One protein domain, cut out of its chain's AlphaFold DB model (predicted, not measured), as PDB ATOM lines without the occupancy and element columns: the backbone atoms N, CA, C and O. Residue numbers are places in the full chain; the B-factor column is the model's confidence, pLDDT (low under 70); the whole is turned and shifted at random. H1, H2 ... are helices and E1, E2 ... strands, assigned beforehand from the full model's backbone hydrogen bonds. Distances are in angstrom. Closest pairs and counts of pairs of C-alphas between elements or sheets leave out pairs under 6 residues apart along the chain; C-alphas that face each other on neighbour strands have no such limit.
ATOM      1  N   GLN A   4      39.715   1.807 -23.493       36.53
ATOM      2  CA  GLN A   4      38.794   2.862 -23.044       36.53
ATOM      3  C   GLN A   4      37.511   2.945 -23.887       36.53
ATOM      4  O   GLN A   4      36.447   3.251 -23.357       36.53
ATOM      5  N   VAL A   5      37.589   2.636 -25.187       38.81
ATOM      6  CA  VAL A   5      36.426   2.609 -26.090       38.81
ATOM      7  C   VAL A   5      35.512   1.430 -25.758       38.81
ATOM      8  O   VAL A   5      34.296   1.565 -25.822       38.81
ATOM      9  N   PHE A   6      36.084   0.295 -25.348       42.03
ATOM     10  CA  PHE A   6      35.318  -0.889 -24.952       42.03
ATOM     11  C   PHE A   6      34.521  -0.637 -23.662       42.03
ATOM     12  O   PHE A   6      33.314  -0.863 -23.633       42.03
ATOM     13  N   ALA A   7      35.156  -0.041 -22.647       45.12
ATOM     14  CA  ALA A   7      34.504   0.302 -21.380       45.12
ATOM     15  C   ALA A   7      33.375   1.346 -21.534       45.12
ATOM     16  O   ALA A   7      32.343   1.249 -20.871       45.12
ATOM     17  N   ALA A   8      33.536   2.324 -22.435       40.91
ATOM     18  CA  ALA A   8      32.492   3.310 -22.732       40.91
ATOM     19  C   ALA A   8      31.269   2.685 -23.433       40.91
ATOM     20  O   ALA A   8      30.136   3.076 -23.165       40.91
ATOM     21  N   ILE A   9      31.487   1.694 -24.304       36.50
ATOM     22  CA  ILE A   9      30.418   0.961 -24.998       36.50
ATOM     23  C   ILE A   9      29.662   0.042 -24.022       36.50
ATOM     24  O   ILE A   9      28.431   0.020 -24.044       36.50
ATOM     25  N   GLU A  10      30.370  -0.668 -23.139       39.00
ATOM     26  CA  GLU A  10      29.767  -1.557 -22.130       39.00
ATOM     27  C   GLU A  10      28.935  -0.796 -21.087       39.00
ATOM     28  O   GLU A  10      27.853  -1.253 -20.717       39.00
ATOM     29  N   GLY A  11      29.370   0.398 -20.666       42.09
ATOM     30  CA  GLY A  11      28.613   1.237 -19.727       42.09
ATOM     31  C   GLY A  11      27.293   1.785 -20.291       42.09
ATOM     32  O   GLY A  11      26.349   2.022 -19.537       42.09
ATOM     33  N   CYS A  12      27.202   1.955 -21.613       39.41
ATOM     34  CA  CYS A  12      26.038   2.526 -22.290       39.41
ATOM     35  C   CYS A  12      24.976   1.474 -22.675       39.41
ATOM     36  O   CYS A  12      23.787   1.774 -22.740       39.41
ATOM     37  N   ALA A  13      25.351   0.205 -22.846       35.69
ATOM     38  CA  ALA A  13      24.438  -0.848 -23.303       35.69
ATOM     39  C   ALA A  13      23.326  -1.253 -22.299       35.69
ATOM     40  O   ALA A  13      22.420  -2.001 -22.662       35.69
ATOM     41  N   ALA A  14      23.342  -0.767 -21.051       37.03
ATOM     42  CA  ALA A  14      22.485  -1.277 -19.970       37.03
ATOM     43  C   ALA A  14      21.036  -0.733 -19.916       37.03
ATOM     44  O   ALA A  14      20.312  -1.038 -18.968       37.03
ATOM     45  N   ARG A  15      20.567   0.064 -20.887       41.09
ATOM     46  CA  ARG A  15      19.176   0.566 -20.914       41.09
ATOM     47  C   ARG A  15      18.597   0.507 -22.330       41.09
ATOM     48  O   ARG A  15      19.004   1.270 -23.201       41.09
ATOM     49  N   LEU A  16      17.655  -0.412 -22.537       38.81
ATOM     50  CA  LEU A  16      16.935  -0.632 -23.794       38.81
ATOM     51  C   LEU A  16      15.576   0.085 -23.763       38.81
ATOM     52  O   LEU A  16      14.803  -0.097 -22.822       38.81
ATOM     53  N   ARG A  17      15.263   0.845 -24.816       43.34
ATOM     54  CA  ARG A  17      13.887   1.140 -25.237       43.34
ATOM     55  C   ARG A  17      13.785   0.851 -26.731       43.34
ATOM     56  O   ARG A  17      14.523   1.429 -27.515       43.34
ATOM     57  N   SER A  18      12.899  -0.071 -27.092       41.19
ATOM     58  CA  SER A  18      12.531  -0.399 -28.469       41.19
ATOM     59  C   SER A  18      11.292   0.415 -28.866       41.19
ATOM     60  O   SER A  18      10.302   0.337 -28.141       41.19
ATOM     61  N   SER A  19      11.327   1.107 -30.017       49.28
ATOM     62  CA  SER A  19      10.208   1.786 -30.737       49.28
ATOM     63  C   SER A  19      10.077   3.330 -30.738       49.28
ATOM     64  O   SER A  19       8.975   3.840 -30.887       49.28
ATOM     65  N   ASP A  20      11.181   4.090 -30.727       58.31
ATOM     66  CA  ASP A  20      11.147   5.575 -30.754       58.31
ATOM     67  C   ASP A  20      11.548   6.231 -32.110       58.31
ATOM     68  O   ASP A  20      11.916   7.408 -32.160       58.31
ATOM     69  N   ARG A  21      11.503   5.499 -33.237       72.00
ATOM     70  CA  ARG A  21      11.940   6.004 -34.562       72.00
ATOM     71  C   ARG A  21      10.763   6.332 -35.479       72.00
ATOM     72  O   ARG A  21       9.825   5.545 -35.574       72.00
ATOM     73  N   LEU A  22      10.858   7.439 -36.220       76.81
ATOM     74  CA  LEU A  22       9.950   7.682 -37.344       76.81
ATOM     75  C   LEU A  22      10.230   6.668 -38.455       76.81
ATOM     76  O   LEU A  22      11.390   6.358 -38.752       76.81
ATOM     77  N   ASP A  23       9.170   6.180 -39.095       78.69
ATOM     78  CA  ASP A  23       9.314   5.398 -40.314       78.69
ATOM     79  C   ASP A  23       9.868   6.262 -41.464       78.69
ATOM     80  O   ASP A  23       9.793   7.495 -41.463       78.69
ATOM     81  N   ALA A  24      10.457   5.605 -42.464       80.50
ATOM     82  CA  ALA A  24      11.114   6.293 -43.571       80.50
ATOM     83  C   ALA A  24      10.153   7.156 -44.411       80.50
ATOM     84  O   ALA A  24      10.578   8.173 -44.957       80.50
ATOM     85  N   ALA A  25       8.872   6.784 -44.505       77.12
ATOM     86  CA  ALA A  25       7.887   7.546 -45.266       77.12
ATOM     87  C   ALA A  25       7.532   8.854 -44.545       77.12
ATOM     88  O   ALA A  25       7.518   9.913 -45.171       77.12
ATOM     89  N   ALA A  26       7.341   8.811 -43.225       79.25
ATOM     90  CA  ALA A  26       7.129   9.986 -42.389       79.25
ATOM     91  C   ALA A  26       8.326  10.945 -42.451       79.25
ATOM     92  O   ALA A  26       8.142  12.152 -42.587       79.25
ATOM     93  N   VAL A  27       9.554  10.415 -42.424       84.25
ATOM     94  CA  VAL A  27      10.778  11.220 -42.584       84.25
ATOM     95  C   VAL A  27      10.837  11.867 -43.966       84.25
ATOM     96  O   VAL A  27      11.157  13.049 -44.061       84.25
ATOM     97  N   ALA A  28      10.512  11.130 -45.030       83.00
ATOM     98  CA  ALA A  28      10.516  11.660 -46.392       83.00
ATOM     99  C   ALA A  28       9.486  12.787 -46.572       83.00
ATOM    100  O   ALA A  28       9.814  13.839 -47.120       83.00
ATOM    101  N   VAL A  29       8.269  12.608 -46.048       82.75
ATOM    102  CA  VAL A  29       7.243  13.662 -46.029       82.75
ATOM    103  C   VAL A  29       7.741  14.869 -45.241       82.75
ATOM    104  O   VAL A  29       7.651  15.992 -45.730       82.75
ATOM    105  N   LEU A  30       8.315  14.647 -44.055       86.88
ATOM    106  CA  LEU A  30       8.813  15.723 -43.208       86.88
ATOM    107  C   LEU A  30       9.951  16.507 -43.880       86.88
ATOM    108  O   LEU A  30       9.945  17.737 -43.830       86.88
ATOM    109  N   ARG A  31      10.875  15.829 -44.573       89.88
ATOM    110  CA  ARG A  31      11.907  16.461 -45.417       89.88
ATOM    111  C   ARG A  31      11.281  17.328 -46.510       89.88
ATOM    112  O   ARG A  31      11.689  18.474 -46.674       89.88
ATOM    113  N   GLY A  32      10.223  16.841 -47.158       86.62
ATOM    114  CA  GLY A  32       9.475  17.585 -48.176       86.62
ATOM    115  C   GLY A  32       8.766  18.854 -47.680       86.62
ATOM    116  O   GLY A  32       8.454  19.719 -48.494       86.62
ATOM    117  N   THR A  33       8.535  19.014 -46.371       88.31
ATOM    118  CA  THR A  33       7.889  20.229 -45.825       88.31
ATOM    119  C   THR A  33       8.783  21.468 -45.857       88.31
ATOM    120  O   THR A  33       8.284  22.586 -45.767       88.31
ATOM    121  N   GLY A  34      10.108  21.291 -45.924       92.69
ATOM    122  CA  GLY A  34      11.065  22.390 -45.789       92.69
ATOM    123  C   GLY A  34      11.214  22.941 -44.364       92.69
ATOM    124  O   GLY A  34      11.934  23.921 -44.188       92.69
ATOM    125  N   VAL A  35      10.611  22.322 -43.338       93.94
ATOM    126  CA  VAL A  35      10.668  22.820 -41.946       93.94
ATOM    127  C   VAL A  35      12.099  22.950 -41.408       93.94
ATOM    128  O   VAL A  35      12.413  23.905 -40.703       93.94
ATOM    129  N   ALA A  36      13.005  22.049 -41.808       94.88
ATOM    130  CA  ALA A  36      14.422  22.113 -41.434       94.88
ATOM    131  C   ALA A  36      15.139  23.351 -42.005       94.88
ATOM    132  O   ALA A  36      16.084  23.851 -41.400       94.88
ATOM    133  N   ARG A  37      14.650  23.883 -43.134       97.56
ATOM    134  CA  ARG A  37      15.208  25.056 -43.818       97.56
ATOM    135  C   ARG A  37      14.641  26.382 -43.313       97.56
ATOM    136  O   ARG A  37      15.149  27.434 -43.687       97.56
ATOM    137  N   MET A  38      13.627  26.364 -42.441       98.25
ATOM    138  CA  MET A  38      12.996  27.588 -41.933       98.25
ATOM    139  C   MET A  38      13.985  28.497 -41.205       98.25
ATOM    140  O   MET A  38      14.023  29.690 -41.478       98.25
ATOM    141  N   LEU A  39      14.845  27.941 -40.345       97.62
ATOM    142  CA  LEU A  39      15.837  28.728 -39.602       97.62
ATOM    143  C   LEU A  39      17.231  28.741 -40.257       97.62
ATOM    144  O   LEU A  39      18.151  29.401 -39.766       97.62
ATOM    145  N   GLN A  40      17.402  28.022 -41.365       98.00
ATOM    146  CA  GLN A  40      18.649  27.956 -42.127       98.00
ATOM    147  C   GLN A  40      18.907  29.281 -42.868       98.00
ATOM    148  O   GLN A  40      17.944  29.929 -43.290       98.00
ATOM    149  N   PRO A  41      20.175  29.717 -43.027       97.06
ATOM    150  CA  PRO A  41      20.473  30.961 -43.736       97.06
ATOM    151  C   PRO A  41      20.119  30.895 -45.220       97.06
ATOM    152  O   PRO A  41      20.311  29.867 -45.869       97.06
ATOM    153  N   GLU A  42      19.677  32.030 -45.757       95.75
ATOM    154  CA  GLU A  42      19.285  32.191 -47.166       95.75
ATOM    155  C   GLU A  42      20.414  31.823 -48.138       95.75
ATOM    156  O   GLU A  42      20.163  31.183 -49.155       95.75
ATOM    157  N   ASP A  43      21.668  32.131 -47.782       94.75
ATOM    158  CA  ASP A  43      22.857  31.792 -48.581       94.75
ATOM    159  C   ASP A  43      23.024  30.275 -48.812       94.75
ATOM    160  O   ASP A  43      23.749  29.869 -49.715       94.75
ATOM    161  N   TYR A  44      22.347  29.440 -48.015       96.56
ATOM    162  CA  TYR A  44      22.326  27.980 -48.139       96.56
ATOM    163  C   TYR A  44      20.938  27.450 -48.527       96.56
ATOM    164  O   TYR A  44      20.602  26.317 -48.198       96.56
ATOM    165  N   GLY A  45      20.091  28.266 -49.161       96.25
ATOM    166  CA  GLY A  45      18.742  27.868 -49.582       96.25
ATOM    167  C   GLY A  45      17.727  27.750 -48.441       96.25
ATOM    168  O   GLY A  45      16.672  27.142 -48.623       96.25
ATOM    169  N   GLY A  46      18.049  28.299 -47.267       97.62
ATOM    170  CA  GLY A  46      17.119  28.442 -46.156       97.62
ATOM    171  C   GLY A  46      16.182  29.641 -46.305       97.62
ATOM    172  O   GLY A  46      16.336  30.466 -47.202       97.62
ATOM    173  N   PHE A  47      15.209  29.744 -45.406       97.38
ATOM    174  CA  PHE A  47      14.194  30.799 -45.437       97.38
ATOM    175  C   PHE A  47      14.428  31.903 -44.401       97.38
ATOM    176  O   PHE A  47      13.765  32.934 -44.469       97.38
ATOM    177  N   ALA A  48      15.329  31.680 -43.433       96.19
ATOM    178  CA  ALA A  48      15.594  32.580 -42.307       96.19
ATOM    179  C   ALA A  48      14.310  33.210 -41.712       96.19
ATOM    180  O   ALA A  48      14.248  34.419 -41.465       96.19
ATOM    181  N   THR A  49      13.265  32.395 -41.531       96.81
ATOM    182  CA  THR A  49      11.916  32.842 -41.167       96.81
ATOM    183  C   THR A  49      11.887  33.505 -39.799       96.81
ATOM    184  O   THR A  49      12.745  33.257 -38.950       96.81
ATOM    185  N   HIS A  50      10.834  34.280 -39.537       97.00
ATOM    186  CA  HIS A  50      10.548  34.727 -38.182       97.00
ATOM    187  C   HIS A  50      10.371  33.498 -37.260       97.00
ATOM    188  O   HIS A  50       9.767  32.497 -37.663       97.00
ATOM    189  N   ALA A  68       6.572  13.438 -35.316       87.44
ATOM    190  CA  ALA A  68       7.067  14.149 -36.501       87.44
ATOM    191  C   ALA A  68       7.244  15.640 -36.209       87.44
ATOM    192  O   ALA A  68       8.271  16.206 -36.570       87.44
ATOM    193  N   GLY A  69       6.299  16.258 -35.495       90.88
ATOM    194  CA  GLY A  69       6.445  17.632 -35.020       90.88
ATOM    195  C   GLY A  69       7.615  17.812 -34.049       90.88
ATOM    196  O   GLY A  69       8.342  18.796 -34.149       90.88
ATOM    197  N   TRP A  70       7.880  16.836 -33.174       93.50
ATOM    198  CA  TRP A  70       9.080  16.847 -32.329       93.50
ATOM    199  C   TRP A  70      10.361  16.867 -33.167       93.50
ATOM    200  O   TRP A  70      11.211  17.737 -32.979       93.50
ATOM    201  N   VAL A  71      10.489  15.940 -34.125       92.88
ATOM    202  CA  VAL A  71      11.654  15.900 -35.021       92.88
ATOM    203  C   VAL A  71      11.774  17.201 -35.811       92.88
ATOM    204  O   VAL A  71      12.873  17.740 -35.877       92.88
ATOM    205  N   ALA A  72      10.666  17.750 -36.321       94.31
ATOM    206  CA  ALA A  72      10.618  19.026 -37.037       94.31
ATOM    207  C   ALA A  72      11.227  20.178 -36.224       94.31
ATOM    208  O   ALA A  72      12.089  20.910 -36.717       94.31
ATOM    209  N   GLY A  73      10.811  20.302 -34.960       96.25
ATOM    210  CA  GLY A  73      11.333  21.305 -34.038       96.25
ATOM    211  C   GLY A  73      12.830  21.130 -33.792       96.25
ATOM    212  O   GLY A  73      13.590  22.093 -33.875       96.25
ATOM    213  N   MET A  74      13.272  19.896 -33.545       95.38
ATOM    214  CA  MET A  74      14.677  19.615 -33.246       95.38
ATOM    215  C   MET A  74      15.604  19.839 -34.446       95.38
ATOM    216  O   MET A  74      16.672  20.423 -34.266       95.38
ATOM    217  N   VAL A  75      15.216  19.432 -35.661       96.06
ATOM    218  CA  VAL A  75      16.051  19.642 -36.861       96.06
ATOM    219  C   VAL A  75      16.121  21.114 -37.259       96.06
ATOM    220  O   VAL A  75      17.194  21.593 -37.616       96.06
ATOM    221  N   GLY A  76      15.022  21.868 -37.130       97.00
ATOM    222  CA  GLY A  76      15.026  23.307 -37.410       97.00
ATOM    223  C   GLY A  76      15.918  24.089 -36.440       97.00
ATOM    224  O   GLY A  76      16.731  24.913 -36.860       97.00
ATOM    225  N   VAL A  77      15.839  23.781 -35.142       96.88
ATOM    226  CA  VAL A  77      16.700  24.383 -34.107       96.88
ATOM    227  C   VAL A  77      18.168  23.987 -34.288       96.88
ATOM    228  O   VAL A  77      19.056  24.828 -34.147       96.88
ATOM    229  N   ALA A  78      18.454  22.727 -34.621       96.81
ATOM    230  CA  ALA A  78      19.818  22.284 -34.892       96.81
ATOM    231  C   ALA A  78      20.401  22.957 -36.149       96.81
ATOM    232  O   ALA A  78      21.574  23.329 -36.148       96.81
ATOM    233  N   GLY A  79      19.577  23.204 -37.175       96.75
ATOM    234  CA  GLY A  79      19.937  24.035 -38.325       96.75
ATOM    235  C   GLY A  79      20.288  25.468 -37.914       96.75
ATOM    236  O   GLY A  79      21.357  25.966 -38.263       96.75
ATOM    237  N   TRP A  80      19.470  26.112 -37.076       97.31
ATOM    238  CA  TRP A  80      19.822  27.420 -36.505       97.31
ATOM    239  C   TRP A  80      21.167  27.386 -35.764       97.31
ATOM    240  O   TRP A  80      21.995  28.285 -35.912       97.31
ATOM    241  N   GLN A  81      21.430  26.328 -34.997       96.25
ATOM    242  CA  GLN A  81      22.680  26.194 -34.258       96.25
ATOM    243  C   GLN A  81      23.886  26.002 -35.190       96.25
ATOM    244  O   GLN A  81      24.937  26.593 -34.945       96.25
ATOM    245  N   LEU A  82      23.750  25.239 -36.281       96.81
ATOM    246  CA  LEU A  82      24.779  25.153 -37.323       96.81
ATOM    247  C   LEU A  82      25.028  26.514 -37.986       96.81
ATOM    248  O   LEU A  82      26.169  26.828 -38.317       96.81
ATOM    249  N   ALA A  83      24.009  27.367 -38.119       96.31
ATOM    250  CA  ALA A  83      24.195  28.711 -38.664       96.31
ATOM    251  C   ALA A  83      25.204  29.550 -37.849       96.31
ATOM    252  O   ALA A  83      25.848  30.446 -38.399       96.31
ATOM    253  N   MET A  84      25.386  29.238 -36.561       95.00
ATOM    254  CA  MET A  84      26.365  29.883 -35.676       95.00
ATOM    255  C   MET A  84      27.804  29.398 -35.896       95.00
ATOM    256  O   MET A  84      28.745  29.974 -35.349       95.00
ATOM    257  N   ALA A  85      28.010  28.338 -36.679       94.75
ATOM    258  CA  ALA A  85      29.344  27.875 -37.020       94.75
ATOM    259  C   ALA A  85      30.066  28.887 -37.938       94.75
ATOM    260  O   ALA A  85      29.438  29.599 -38.740       94.75
ATOM    261  N   PRO A  86      31.414  28.930 -37.897       92.75
ATOM    262  CA  PRO A  86      32.206  29.607 -38.918       92.75
ATOM    263  C   PRO A  86      31.758  29.206 -40.329       92.75
ATOM    264  O   PRO A  86      31.330  28.073 -40.536       92.75
ATOM    265  N   ARG A  87      31.885  30.110 -41.313       93.44
ATOM    266  CA  ARG A  87      31.407  29.881 -42.694       93.44
ATOM    267  C   ARG A  87      31.845  28.525 -43.256       93.44
ATOM    268  O   ARG A  87      30.999  27.768 -43.695       93.44
ATOM    269  N   ARG A  88      33.116  28.155 -43.065       95.38
ATOM    270  CA  ARG A  88      33.656  26.848 -43.469       95.38
ATOM    271  C   ARG A  88      32.881  25.642 -42.912       95.38
ATOM    272  O   ARG A  88      32.773  24.634 -43.593       95.38
ATOM    273  N   GLY A  89      32.378  25.725 -41.679       95.94
ATOM    274  CA  GLY A  89      31.562  24.664 -41.083       95.94
ATOM    275  C   GLY A  89      30.154  24.590 -41.675       95.94
ATOM    276  O   GLY A  89      29.604  23.502 -41.770       95.94
ATOM    277  N   ARG A  90      29.590  25.727 -42.101       96.44
ATOM    278  CA  ARG A  90      28.304  25.785 -42.814       96.44
ATOM    279  C   ARG A  90      28.441  25.276 -44.250       96.44
ATOM    280  O   ARG A  90      27.657  24.423 -44.647       96.44
ATOM    281  N   ASP A  91      29.465  25.744 -44.966       97.19
ATOM    282  CA  ASP A  91      29.814  25.302 -46.323       97.19
ATOM    283  C   ASP A  91      29.936  23.769 -46.364       97.19
ATOM    284  O   ASP A  91      29.283  23.102 -47.158       97.19
ATOM    285  N   GLU A  92      30.682  23.189 -45.418       97.75
ATOM    286  CA  GLU A  92      30.899  21.742 -45.343       97.75
ATOM    287  C   GLU A  92      29.614  20.908 -45.186       97.75
ATOM    288  O   GLU A  92      29.592  19.746 -45.593       97.75
ATOM    289  N   VAL A  93      28.552  21.473 -44.605       97.94
ATOM    290  CA  VAL A  93      27.284  20.760 -44.407       97.94
ATOM    291  C   VAL A  93      26.292  21.044 -45.529       97.94
ATOM    292  O   VAL A  93      25.650  20.115 -46.005       97.94
ATOM    293  N   TRP A  94      26.146  22.304 -45.945       98.12
ATOM    294  CA  TRP A  94      25.032  22.725 -46.799       98.12
ATOM    295  C   TRP A  94      25.411  23.134 -48.223       98.12
ATOM    296  O   TRP A  94      24.513  23.271 -49.047       98.12
ATOM    297  N   GLU A  95      26.692  23.341 -48.552       96.75
ATOM    298  CA  GLU A  95      27.084  23.762 -49.912       96.75
ATOM    299  C   GLU A  95      26.753  22.686 -50.956       96.75
ATOM    300  O   GLU A  95      26.310  23.002 -52.057       96.75
ATOM    301  N   ALA A  96      26.940  21.412 -50.597       96.38
ATOM    302  CA  ALA A  96      26.643  20.289 -51.482       96.38
ATOM    303  C   ALA A  96      25.144  19.951 -51.538       96.38
ATOM    304  O   ALA A  96      24.647  19.561 -52.593       96.38
ATOM    305  N   ASP A  97      24.441  20.080 -50.410       96.88
ATOM    306  CA  ASP A  97      23.020  19.756 -50.292       96.88
ATOM    307  C   ASP A  97      22.359  20.603 -49.192       96.88
ATOM    308  O   ASP A  97      22.613  20.431 -47.995       96.88
ATOM    309  N   ALA A  98      21.476  21.510 -49.615       96.12
ATOM    310  CA  ALA A  98      20.726  22.399 -48.734       96.12
ATOM    311  C   ALA A  98      19.699  21.663 -47.855       96.12
ATOM    312  O   ALA A  98      19.267  22.227 -46.849       96.12
ATOM    313  N   ASP A  99      19.314  20.434 -48.212       95.94
ATOM    314  CA  ASP A  99      18.360  19.603 -47.470       95.94
ATOM    315  C   ASP A  99      19.050  18.673 -46.449       95.94
ATOM    316  O   ASP A  99      18.383  17.885 -45.767       95.94
ATOM    317  N   THR A 100      20.375  18.795 -46.281       97.25
ATOM    318  CA  THR A 100      21.153  18.086 -45.253       97.25
ATOM    319  C   THR A 100      20.628  18.410 -43.854       97.25
ATOM    320  O   THR A 100      20.644  19.563 -43.408       97.25
ATOM    321  N   TRP A 101      20.187  17.386 -43.119       97.19
ATOM    322  CA  TRP A 101      19.657  17.560 -41.770       97.19
ATOM    323  C   TRP A 101      20.758  17.513 -40.724       97.19
ATOM    324  O   TRP A 101      21.580  16.595 -40.683       97.19
ATOM    325  N   VAL A 102      20.690  18.467 -39.800       96.88
ATOM    326  CA  VAL A 102      21.466  18.441 -38.566       96.88
ATOM    327  C   VAL A 102      20.541  18.091 -37.414       96.88
ATOM    328  O   VAL A 102      19.425  18.595 -37.320       96.88
ATOM    329  N   THR A 103      21.003  17.223 -36.527       95.44
ATOM    330  CA  THR A 103      20.347  16.908 -35.254       95.44
ATOM    331  C   THR A 103      21.289  17.237 -34.099       95.44
ATOM    332  O   THR A 103      22.435  17.641 -34.305       95.44
ATOM    333  N   SER A 104      20.828  17.118 -32.855       93.81
ATOM    334  CA  SER A 104      21.650  17.496 -31.705       93.81
ATOM    335  C   SER A 104      21.384  16.657 -30.463       93.81
ATOM    336  O   SER A 104      20.227  16.380 -30.144       93.81
ATOM    337  N   VAL A 105      22.444  16.357 -29.711       92.56
ATOM    338  CA  VAL A 105      22.382  15.882 -28.322       92.56
ATOM    339  C   VAL A 105      23.386  16.682 -27.503       92.56
ATOM    340  O   VAL A 105      24.597  16.539 -27.657       92.56
ATOM    341  N   LEU A 106      22.882  17.559 -26.640       92.81
ATOM    342  CA  LEU A 106      23.686  18.641 -26.060       92.81
ATOM    343  C   LEU A 106      24.116  18.394 -24.614       92.81
ATOM    344  O   LEU A 106      24.763  19.249 -24.005       92.81
ATOM    345  N   GLU A 107      23.802  17.219 -24.062       91.06
ATOM    346  CA  GLU A 107      24.411  16.792 -22.808       91.06
ATOM    347  C   GLU A 107      25.942  16.810 -22.970       91.06
ATOM    348  O   GLU A 107      26.455  16.239 -23.935       91.06
ATOM    349  N   PRO A 108      26.701  17.479 -22.083       93.06
ATOM    350  CA  PRO A 108      28.145  17.623 -22.232       93.06
ATOM    351  C   PRO A 108      28.877  16.349 -21.778       93.06
ATOM    352  O   PRO A 108      29.666  16.397 -20.832       93.06
ATOM    353  N   ALA A 109      28.570  15.224 -22.429       93.94
ATOM    354  CA  ALA A 109      29.077  13.882 -22.142       93.94
ATOM    355  C   ALA A 109      30.277  13.476 -23.024       93.94
ATOM    356  O   ALA A 109      30.820  12.381 -22.875       93.94
ATOM    357  N   GLY A 110      30.710  14.356 -23.933       96.06
ATOM    358  CA  GLY A 110      31.968  14.206 -24.660       96.06
ATOM    359  C   GLY A 110      33.135  14.938 -24.011       96.06
ATOM    360  O   GLY A 110      32.970  15.992 -23.395       96.06
ATOM    361  N   THR A 111      34.331  14.422 -24.260       97.19
ATOM    362  CA  THR A 111      35.604  15.081 -23.976       97.19
ATOM    363  C   THR A 111      36.292  15.413 -25.290       97.19
ATOM    364  O   THR A 111      36.449  14.555 -26.164       97.19
ATOM    365  N   LEU A 112      36.693  16.673 -25.425       96.81
ATOM    366  CA  LEU A 112      37.431  17.201 -26.558       96.81
ATOM    367  C   LEU A 112      38.892  17.416 -26.137       96.81
ATOM    368  O   LEU A 112      39.201  18.373 -25.427       96.81
ATOM    369  N   THR A 113      39.789  16.529 -26.561       96.50
ATOM    370  CA  THR A 113      41.219  16.593 -26.216       96.50
ATOM    371  C   THR A 113      42.001  17.281 -27.342       96.50
ATOM    372  O   THR A 113      41.786  16.935 -28.508       96.50
ATOM    373  N   PRO A 114      42.898  18.244 -27.050       95.25
ATOM    374  CA  PRO A 114      43.754  18.865 -28.062       95.25
ATOM    375  C   PRO A 114      44.590  17.844 -28.849       95.25
ATOM    376  O   PRO A 114      45.101  16.873 -28.293       95.25
ATOM    377  N   ALA A 115      44.750  18.083 -30.147       94.88
ATOM    378  CA  ALA A 115      45.584  17.307 -31.059       94.88
ATOM    379  C   ALA A 115      46.304  18.246 -32.044       94.88
ATOM    380  O   ALA A 115      45.986  19.432 -32.106       94.88
ATOM    381  N   ALA A 116      47.261  17.722 -32.820       90.00
ATOM    382  CA  ALA A 116      48.091  18.528 -33.727       90.00
ATOM    383  C   ALA A 116      47.270  19.433 -34.671       90.00
ATOM    384  O   ALA A 116      47.588  20.609 -34.808       90.00
ATOM    385  N   ASP A 117      46.170  18.912 -35.228       88.88
ATOM    386  CA  ASP A 117      45.338  19.606 -36.226       88.88
ATOM    387  C   ASP A 117      43.934  19.975 -35.703       88.88
ATOM    388  O   ASP A 117      42.947  19.987 -36.442       88.88
ATOM    389  N   GLY A 118      43.820  20.249 -34.402       95.06
ATOM    390  CA  GLY A 118      42.558  20.594 -33.747       95.06
ATOM    391  C   GLY A 118      42.319  19.720 -32.528       95.06
ATOM    392  O   GLY A 118      42.992  19.876 -31.512       95.06
ATOM    393  N   TYR A 119      41.349  18.811 -32.614       97.12
ATOM    394  CA  TYR A 119      40.904  18.036 -31.462       97.12
ATOM    395  C   TYR A 119      40.570  16.579 -31.783       97.12
ATOM    396  O   TYR A 119      40.346  16.193 -32.933       97.12
ATOM    397  N   ARG A 120      40.479  15.775 -30.723       97.62
ATOM    398  CA  ARG A 120      39.895  14.435 -30.719       97.62
ATOM    399  C   ARG A 120      38.668  14.419 -29.824       97.62
ATOM    400  O   ARG A 120      38.765  14.762 -28.648       97.62
ATOM    401  N   LEU A 121      37.528  14.011 -30.376       97.94
ATOM    402  CA  LEU A 121      36.289  13.843 -29.622       97.94
ATOM    403  C   LEU A 121      36.117  12.382 -29.213       97.94
ATOM    404  O   LEU A 121      36.160  11.485 -30.055       97.94
ATOM    405  N   THR A 122      35.882  12.147 -27.926       97.31
ATOM    406  CA  THR A 122      35.454  10.844 -27.398       97.31
ATOM    407  C   THR A 122      34.292  11.050 -26.440       97.31
ATOM    408  O   THR A 122      34.334  11.966 -25.624       97.31
ATOM    409  N   GLY A 123      33.260  10.216 -26.515       95.38
ATOM    410  CA  GLY A 123      32.123  10.316 -25.608       95.38
ATOM    411  C   GLY A 123      31.038   9.283 -25.869       95.38
ATOM    412  O   GLY A 123      31.035   8.604 -26.901       95.38
ATOM    413  N   CYS A 124      30.113   9.200 -24.918       94.31
ATOM    414  CA  CYS A 124      28.869   8.459 -25.043       94.31
ATOM    415  C   CYS A 124      27.725   9.341 -24.539       94.31
ATOM    416  O   CYS A 124      27.780   9.847 -23.421       94.31
ATOM    417  N   TRP A 125      26.699   9.516 -25.362       93.38
ATOM    418  CA  TRP A 125      25.521  10.323 -25.059       93.38
ATOM    419  C   TRP A 125      24.277   9.446 -25.099       93.38
ATOM    420  O   TRP A 125      24.240   8.522 -25.915       93.38
ATOM    421  N   PRO A 126      23.230   9.737 -24.308       88.06
ATOM    422  CA  PRO A 126      21.919   9.164 -24.583       88.06
ATOM    423  C   PRO A 126      21.459   9.584 -25.987       88.06
ATOM    424  O   PRO A 126      21.635  10.729 -26.398       88.06
ATOM    425  N   ALA A 127      20.882   8.661 -26.747       81.12
ATOM    426  CA  ALA A 127      20.317   8.957 -28.054       81.12
ATOM    427  C   ALA A 127      19.112   9.893 -27.888       81.12
ATOM    428  O   ALA A 127      18.178   9.602 -27.140       81.12
ATOM    429  N   GLY A 128      19.149  11.034 -28.577       77.50
ATOM    430  CA  GLY A 128      18.011  11.942 -28.661       77.50
ATOM    431  C   GLY A 128      16.975  11.439 -29.666       77.50
ATOM    432  O   GLY A 128      17.327  10.839 -30.682       77.50
ATOM    433  N   LEU A 129      15.697  11.727 -29.421       76.38
ATOM    434  CA  LEU A 129      14.636  11.444 -30.390       76.38
ATOM    435  C   LEU A 129      14.928  12.160 -31.717       76.38
ATOM    436  O   LEU A 129      15.162  13.369 -31.741       76.38
ATOM    437  N   GLY A 130      14.926  11.404 -32.816       78.50
ATOM    438  CA  GLY A 130      15.199  11.911 -34.164       78.50
ATOM    439  C   GLY A 130      16.671  11.942 -34.581       78.50
ATOM    440  O   GLY A 130      16.948  12.234 -35.743       78.50
ATOM    441  N   ILE A 131      17.611  11.593 -33.693       86.00
ATOM    442  CA  ILE A 131      19.060  11.582 -33.980       86.00
ATOM    443  C   ILE A 131      19.418  10.714 -35.195       86.00
ATOM    444  O   ILE A 131      20.335  11.031 -35.948       86.00
ATOM    445  N   ASP A 132      18.646   9.649 -35.415       85.94
ATOM    446  CA  ASP A 132      18.787   8.704 -36.518       85.94
ATOM    447  C   ASP A 132      18.573   9.306 -37.908       85.94
ATOM    448  O   ASP A 132      19.015   8.719 -38.896       85.94
ATOM    449  N   HIS A 133      17.871  10.434 -37.990       87.88
ATOM    450  CA  HIS A 133      17.483  11.058 -39.253       87.88
ATOM    451  C   HIS A 133      18.420  12.197 -39.668       87.88
ATOM    452  O   HIS A 133      18.225  12.764 -40.743       87.88
ATOM    453  N   GLY A 134      19.402  12.532 -38.822       91.31
ATOM    454  CA  GLY A 134      20.407  13.555 -39.091       91.31
ATOM    455  C   GLY A 134      21.601  13.009 -39.870       91.31
ATOM    456  O   GLY A 134      22.165  11.965 -39.534       91.31
ATOM    457  N   ASP A 135      22.008  13.768 -40.876       95.62
ATOM    458  CA  ASP A 135      23.211  13.540 -41.677       95.62
ATOM    459  C   ASP A 135      24.462  14.044 -40.928       95.62
ATOM    460  O   ASP A 135      25.563  13.491 -41.036       95.62
ATOM    461  N   TRP A 136      24.258  15.055 -40.081       97.62
ATOM    462  CA  TRP A 136      25.224  15.599 -39.135       97.62
ATOM    463  C   TRP A 136      24.612  15.735 -37.745       97.62
ATOM    464  O   TRP A 136      23.397  15.858 -37.584       97.62
ATOM    465  N   VAL A 137      25.469  15.744 -36.726       97.06
ATOM    466  CA  VAL A 137      25.055  15.847 -35.329       97.06
ATOM    467  C   VAL A 137      25.891  16.883 -34.591       97.06
ATOM    468  O   VAL A 137      27.119  16.884 -34.667       97.06
ATOM    469  N   LEU A 138      25.222  17.738 -33.824       97.56
ATOM    470  CA  LEU A 138      25.832  18.611 -32.828       97.56
ATOM    471  C   LEU A 138      25.844  17.902 -31.469       97.56
ATOM    472  O   LEU A 138      24.792  17.629 -30.891       97.56
ATOM    473  N   LEU A 139      27.038  17.610 -30.955       97.50
ATOM    474  CA  LEU A 139      27.239  16.895 -29.694       97.50
ATOM    475  C   LEU A 139      27.795  17.814 -28.607       97.50
ATOM    476  O   LEU A 139      28.749  18.561 -28.833       97.50
ATOM    477  N   GLY A 140      27.219  17.747 -27.408       96.94
ATOM    478  CA  GLY A 140      27.726  18.461 -26.242       96.94
ATOM    479  C   GLY A 140      29.038  17.860 -25.739       96.94
ATOM    480  O   GLY A 140      29.122  16.664 -25.460       96.94
ATOM    481  N   ALA A 141      30.063  18.685 -25.551       97.56
ATOM    482  CA  ALA A 141      31.346  18.247 -25.016       97.56
ATOM    483  C   ALA A 141      31.954  19.269 -24.049       97.56
ATOM    484  O   ALA A 141      31.514  20.419 -23.941       97.56
ATOM    485  N   ARG A 142      32.990  18.835 -23.335       96.44
ATOM    486  CA  ARG A 142      33.874  19.684 -22.537       96.44
ATOM    487  C   ARG A 142      35.276  19.636 -23.119       96.44
ATOM    488  O   ARG A 142      35.711  18.586 -23.589       96.44
ATOM    489  N   LEU A 143      35.978  20.761 -23.074       94.12
ATOM    490  CA  LEU A 143      37.408  20.762 -23.361       94.12
ATOM    491  C   LEU A 143      38.144  20.016 -22.242       94.12
ATOM    492  O   LEU A 143      37.878  20.257 -21.062       94.12
ATOM    493  N   ASP A 144      39.053  19.120 -22.613       90.12
ATOM    494  CA  ASP A 144      39.849  18.364 -21.650       90.12
ATOM    495  C   ASP A 144      40.624  19.308 -20.710       90.12
ATOM    496  O   ASP A 144      41.173  20.326 -21.137       90.12
ATOM    497  N   GLY A 145      40.617  19.000 -19.413       80.88
ATOM    498  CA  GLY A 145      41.259  19.819 -18.382       80.88
ATOM    499  C   GLY A 145      40.550  21.128 -17.997       80.88
ATOM    500  O   GLY A 145      41.128  21.909 -17.240       80.88
ATOM    501  N   GLY A 146      39.318  21.402 -18.453       80.88
ATOM    502  CA  GLY A 146      38.609  22.637 -18.090       80.88
ATOM    503  C   GLY A 146      37.078  22.537 -18.021       80.88
ATOM    504  O   GLY A 146      36.470  21.617 -18.563       80.88
ATOM    505  N   PRO A 147      36.403  23.514 -17.380       81.25
ATOM    506  CA  PRO A 147      34.941  23.538 -17.281       81.25
ATOM    507  C   PRO A 147      34.250  24.025 -18.569       81.25
ATOM    508  O   PRO A 147      33.020  24.100 -18.618       81.25
ATOM    509  N   ARG A 148      35.021  24.399 -19.602       89.25
ATOM    510  CA  ARG A 148      34.507  25.021 -20.827       89.25
ATOM    511  C   ARG A 148      33.663  24.023 -21.618       89.25
ATOM    512  O   ARG A 148      34.173  23.008 -22.089       89.25
ATOM    513  N   ARG A 149      32.377  24.347 -21.774       94.69
ATOM    514  CA  ARG A 149      31.426  23.591 -22.597       94.69
ATOM    515  C   ARG A 149      31.475  24.074 -24.039       94.69
ATOM    516  O   ARG A 149      31.598  25.271 -24.295       94.69
ATOM    517  N   VAL A 150      31.347  23.138 -24.963       96.19
ATOM    518  CA  VAL A 150      31.301  23.385 -26.403       96.19
ATOM    519  C   VAL A 150      30.260  22.475 -27.039       96.19
ATOM    520  O   VAL A 150      29.926  21.421 -26.494       96.19
ATOM    521  N   HIS A 151      29.765  22.870 -28.203       97.25
ATOM    522  CA  HIS A 151      29.019  21.988 -29.090       97.25
ATOM    523  C   HIS A 151      29.906  21.638 -30.280       97.25
ATOM    524  O   HIS A 151      30.556  22.511 -30.852       97.25
ATOM    525  N   VAL A 152      29.963  20.362 -30.639       98.06
ATOM    526  CA  VAL A 152      30.867  19.853 -31.668       98.06
ATOM    527  C   VAL A 152      30.055  19.295 -32.821       98.06
ATOM    528  O   VAL A 152      29.219  18.420 -32.615       98.06
ATOM    529  N   LEU A 153      30.304  19.801 -34.024       98.12
ATOM    530  CA  LEU A 153      29.685  19.324 -35.255       98.12
ATOM    531  C   LEU A 153      30.420  18.074 -35.765       98.12
ATOM    532  O   LEU A 153      31.625  18.109 -36.029       98.12
ATOM    533  N   VAL A 154      29.688  16.971 -35.909       97.44
ATOM    534  CA  VAL A 154      30.225  15.646 -36.249       97.44
ATOM    535  C   VAL A 154      29.390  15.023 -37.373       97.44
ATOM    536  O   VAL A 154      28.162  15.003 -37.264       97.44
ATOM    537  N   PRO A 155      30.005  14.501 -38.449       96.81
ATOM    538  CA  PRO A 155      29.261  13.812 -39.497       96.81
ATOM    539  C   PRO A 155      28.765  12.453 -38.996       96.81
ATOM    540  O   PRO A 155      29.425  11.794 -38.187       96.81
ATOM    541  N   ARG A 156      27.633  11.977 -39.524       94.31
ATOM    542  CA  ARG A 156      27.017  10.702 -39.117       94.31
ATOM    543  C   ARG A 156      27.960   9.493 -39.197       94.31
ATOM    544  O   ARG A 156      27.780   8.545 -38.434       94.31
ATOM    545  N   ALA A 157      28.946   9.525 -40.094       95.19
ATOM    546  CA  ALA A 157      29.933   8.459 -40.285       95.19
ATOM    547  C   ALA A 157      30.922   8.300 -39.111       95.19
ATOM    548  O   ALA A 157      31.457   7.214 -38.906       95.19
ATOM    549  N   GLU A 158      31.143   9.355 -38.323       95.06
ATOM    550  CA  GLU A 158      32.087   9.366 -37.193       95.06
ATOM    551  C   GLU A 158      31.439   8.912 -35.871       95.06
ATOM    552  O   GLU A 158      32.109   8.814 -34.841       95.06
ATOM    553  N   LEU A 159      30.131   8.623 -35.881       92.62
ATOM    554  CA  LEU A 159      29.386   8.174 -34.708       92.62
ATOM    555  C   LEU A 159      28.709   6.821 -34.933       92.62
ATOM    556  O   LEU A 159      28.265   6.469 -36.028       92.62
ATOM    557  N   ARG A 160      28.564   6.066 -33.847       90.56
ATOM    558  CA  ARG A 160      27.800   4.818 -33.809       90.56
ATOM    559  C   ARG A 160      26.617   4.974 -32.872       90.56
ATOM    560  O   ARG A 160      26.782   5.470 -31.764       90.56
ATOM    561  N   ILE A 161      25.449   4.508 -33.301       86.81
ATOM    562  CA  ILE A 161      24.297   4.360 -32.412       86.81
ATOM    563  C   ILE A 161      24.338   2.931 -31.874       86.81
ATOM    564  O   ILE A 161      24.333   1.973 -32.648       86.81
ATOM    565  N   VAL A 162      24.468   2.790 -30.559       85.25
ATOM    566  CA  VAL A 162      24.613   1.513 -29.855       85.25
ATOM    567  C   VAL A 162      23.330   1.231 -29.087       85.25
ATOM    568  O   VAL A 162      22.839   2.093 -28.360       85.25
ATOM    569  N   ALA A 163      22.800   0.016 -29.265       78.62
ATOM    570  CA  ALA A 163      21.581  -0.467 -28.607       78.62
ATOM    571  C   ALA A 163      20.364   0.470 -28.760       78.62
ATOM    572  O   ALA A 163      19.507   0.507 -27.883       78.62
ATOM    573  N   GLU A 164      20.324   1.254 -29.847       75.31
ATOM    574  CA  GLU A 164      19.280   2.253 -30.152       75.31
ATOM    575  C   GLU A 164      19.093   3.347 -29.087       75.31
ATOM    576  O   GLU A 164      18.193   4.172 -29.189       75.31
ATOM    577  N   SER A 165      19.966   3.395 -28.082       78.56
ATOM    578  CA  SER A 165      19.794   4.248 -26.909       78.56
ATOM    579  C   SER A 165      20.974   5.163 -26.644       78.56
ATOM    580  O   SER A 165      20.838   6.072 -25.830       78.56
ATOM    581  N   HIS A 166      22.115   4.954 -27.310       86.00
ATOM    582  CA  HIS A 166      23.302   5.777 -27.106       86.00
ATOM    583  C   HIS A 166      24.023   6.116 -28.403       86.00
ATOM    584  O   HIS A 166      24.181   5.271 -29.281       86.00
ATOM    585  N   VAL A 167      24.522   7.344 -28.489       90.38
ATOM    586  CA  VAL A 167      25.470   7.793 -29.510       90.38
ATOM    587  C   VAL A 167      26.875   7.666 -28.939       90.38
ATOM    588  O   VAL A 167      27.139   8.164 -27.852       90.38
ATOM    589  N   VAL A 168      27.782   7.024 -29.667       94.88
ATOM    590  CA  VAL A 168      29.180   6.834 -29.266       94.88
ATOM    591  C   VAL A 168      30.101   7.417 -30.328       94.88
ATOM    592  O   VAL A 168      29.974   7.095 -31.511       94.88
ATOM    593  N   VAL A 169      31.064   8.225 -29.885       96.31
ATOM    594  CA  VAL A 169      32.189   8.707 -30.695       96.31
ATOM    595  C   VAL A 169      33.482   8.248 -30.031       96.31
ATOM    596  O   VAL A 169      33.669   8.432 -28.828       96.31
ATOM    597  N   ALA A 170      34.377   7.643 -30.809       95.19
ATOM    598  CA  ALA A 170      35.571   6.963 -30.307       95.19
ATOM    599  C   ALA A 170      36.861   7.540 -30.917       95.19
ATOM    600  O   ALA A 170      37.570   6.857 -31.654       95.19
ATOM    601  N   GLY A 171      37.172   8.803 -30.613       94.62
ATOM    602  CA  GLY A 171      38.404   9.460 -31.062       94.62
ATOM    603  C   GLY A 171      38.318  10.100 -32.451       94.62
ATOM    604  O   GLY A 171      39.332  10.167 -33.157       94.62
ATOM    605  N   ALA A 172      37.138  10.588 -32.844       96.75
ATOM    606  CA  ALA A 172      36.944  11.281 -34.118       96.75
ATOM    607  C   ALA A 172      37.814  12.545 -34.192       96.75
ATOM    608  O   ALA A 172      37.965  13.266 -33.200       96.75
ATOM    609  N   ALA A 173      38.403  12.806 -35.359       96.88
ATOM    610  CA  ALA A 173      39.157  14.033 -35.599       96.88
ATOM    611  C   ALA A 173      38.191  15.208 -35.793       96.88
ATOM    612  O   ALA A 173      37.273  15.140 -36.609       96.88
ATOM    613  N   VAL A 174      38.411  16.294 -35.054       97.69
ATOM    614  CA  VAL A 174      37.548  17.475 -35.078       97.69
ATOM    615  C   VAL A 174      38.393  18.716 -35.365       97.69
ATOM    616  O   VAL A 174      39.137  19.172 -34.490       97.69
ATOM    617  N   PRO A 175      38.278  19.296 -36.572       97.06
ATOM    618  CA  PRO A 175      38.866  20.594 -36.871       97.06
ATOM    619  C   PRO A 175      38.268  21.695 -35.989       97.06
ATOM    620  O   PRO A 175      37.075  21.679 -35.687       97.06
ATOM    621  N   GLY A 176      39.064  22.707 -35.636       96.06
ATOM    622  CA  GLY A 176      38.618  23.786 -34.742       96.06
ATOM    623  C   GLY A 176      37.382  24.551 -35.232       96.06
ATOM    624  O   GLY A 176      36.564  24.970 -34.422       96.06
ATOM    625  N   TYR A 177      37.180  24.668 -36.550       95.25
ATOM    626  CA  TYR A 177      36.011  25.353 -37.117       95.25
ATOM    627  C   TYR A 177      34.684  24.586 -36.934       95.25
ATOM    628  O   TYR A 177      33.627  25.151 -37.199       95.25
ATOM    629  N   ARG A 178      34.722  23.322 -36.481       97.12
ATOM    630  CA  ARG A 178      33.542  22.521 -36.102       97.12
ATOM    631  C   ARG A 178      33.219  22.597 -34.603       97.12
ATOM    632  O   ARG A 178      32.306  21.918 -34.138       97.12
ATOM    633  N   VAL A 179      33.972  23.391 -33.838       96.44
ATOM    634  CA  VAL A 179      33.787  23.570 -32.395       96.44
ATOM    635  C   VAL A 179      33.102  24.910 -32.145       96.44
ATOM    636  O   VAL A 179      33.674  25.969 -32.391       96.44
ATOM    637  N   LEU A 180      31.871  24.859 -31.647       95.19
ATOM    638  CA  LEU A 180      31.073  26.030 -31.309       95.19
ATOM    639  C   LEU A 180      31.168  26.287 -29.805       95.19
ATOM    640  O   LEU A 180      30.918  25.400 -28.983       95.19
ATOM    641  N   ASP A 181      31.520  27.516 -29.440       92.69
ATOM    642  CA  ASP A 181      31.604  27.923 -28.043       92.69
ATOM    643  C   ASP A 181      30.203  28.082 -27.432       92.69
ATOM    644  O   ASP A 181      29.382  28.864 -27.914       92.69
ATOM    645  N   TYR A 182      29.926  27.347 -26.350       92.06
ATOM    646  CA  TYR A 182      28.612  27.370 -25.705       92.06
ATOM    647  C   TYR A 182      28.262  28.750 -25.132       92.06
ATOM    648  O   TYR A 182      27.109  29.170 -25.191       92.06
TER     649      TYR A 182
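This is residues 4 to 50 and 68 to 182 of the 275 residues of an uncharacterized protein of Mycobacterium talmoniae (UniProt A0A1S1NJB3). One seven-stranded sheet is folded back on itself into two facing leaves, E5 E6 E2 and E3 E4 E7, with E1 as the hinge. The long helix H3 packs slantwise over E1 and E3, H2 and the unnamed residues 33 to 50 lie beyond H3 from the sheet, and H1 covers E6 on the other leaf. The printed part has 162 residues, with four named helices followed by seven named strands. The sheet is mixed, in the order E5 E6 E2 E1 E3 E4 E7, and the class is mixed, helices and strands. The whole is compact, with a radius of gyration of the C-alphas of 15.6 A and spans of 42 by 38 by 24 A.

E1, residues 102 to 115, bends by 98 degrees at residue 107. It is parallel to E3, residues 136 to 143, with N 105 and O 138 at 2.9 A, and forms a hairpin with E2, residues 118 to 126, with N 113 and O 120 at 2.9 A, within hydrogen-bond range. E3 and E4, residues 149 to 155, form a hairpin, with N 139 and O 152 at 2.9 A. E7, residues 179 to 181, is an edge strand antiparallel to E4, with N 180 and O 151 at 2.8 A. E6, residues 166 to 174, is antiparallel to E2, with N 167 and O 125 at 2.8 A, and forms a hairpin with the edge strand E5, residues 160 to 162, with N 168 and O 160 at 2.8 A. H3, residues 68 to 83, is on the sheet at a height of 8.1 A, and its closest C-alphas to E1 are those of Val 75 and Thr 103, 5.3 A. H2, residues 24 to 32, is not on the sheet; it touches residues 68 to 72 of H3, closest at C-alphas Leu 30 and Ala 68, 7.1 A, at a steep tilt of 52 degrees. H4, residues 87 to 94, runs along E4 at 26 degrees on the local plane, and H3 and H4 only just touch, only at the corner, with 3 pairs of C-alphas within 8 A, the closest being Ala 83 and Arg 90 at 6.5 A. H1, residues 4 to 12, is on the opposite face from H4, along E6 at 10 degrees on the local plane. Each O i to N i+4 pair is within hydrogen-bond range in H2 and H3, 4 of 5 in H1 and 3 of 4 in H4.

H1 begins at C-alpha 4, (38.794, 2.862, -23.044). H3 is 22.6 A long, E1 and E2 25.3 A each, and E3 20.6 A. E7 ends at C-alpha 181, (31.604, 27.923, -28.043).

The C-alphas of Phe 6 and His 50, the two farthest apart, are 45.4 A apart. Residues 51 to 67 are not printed, with 20.9 A from C-alpha 50 to C-alpha 68. The link from H1 to H2 is long. Residues 4 to 20 have pLDDT under 70.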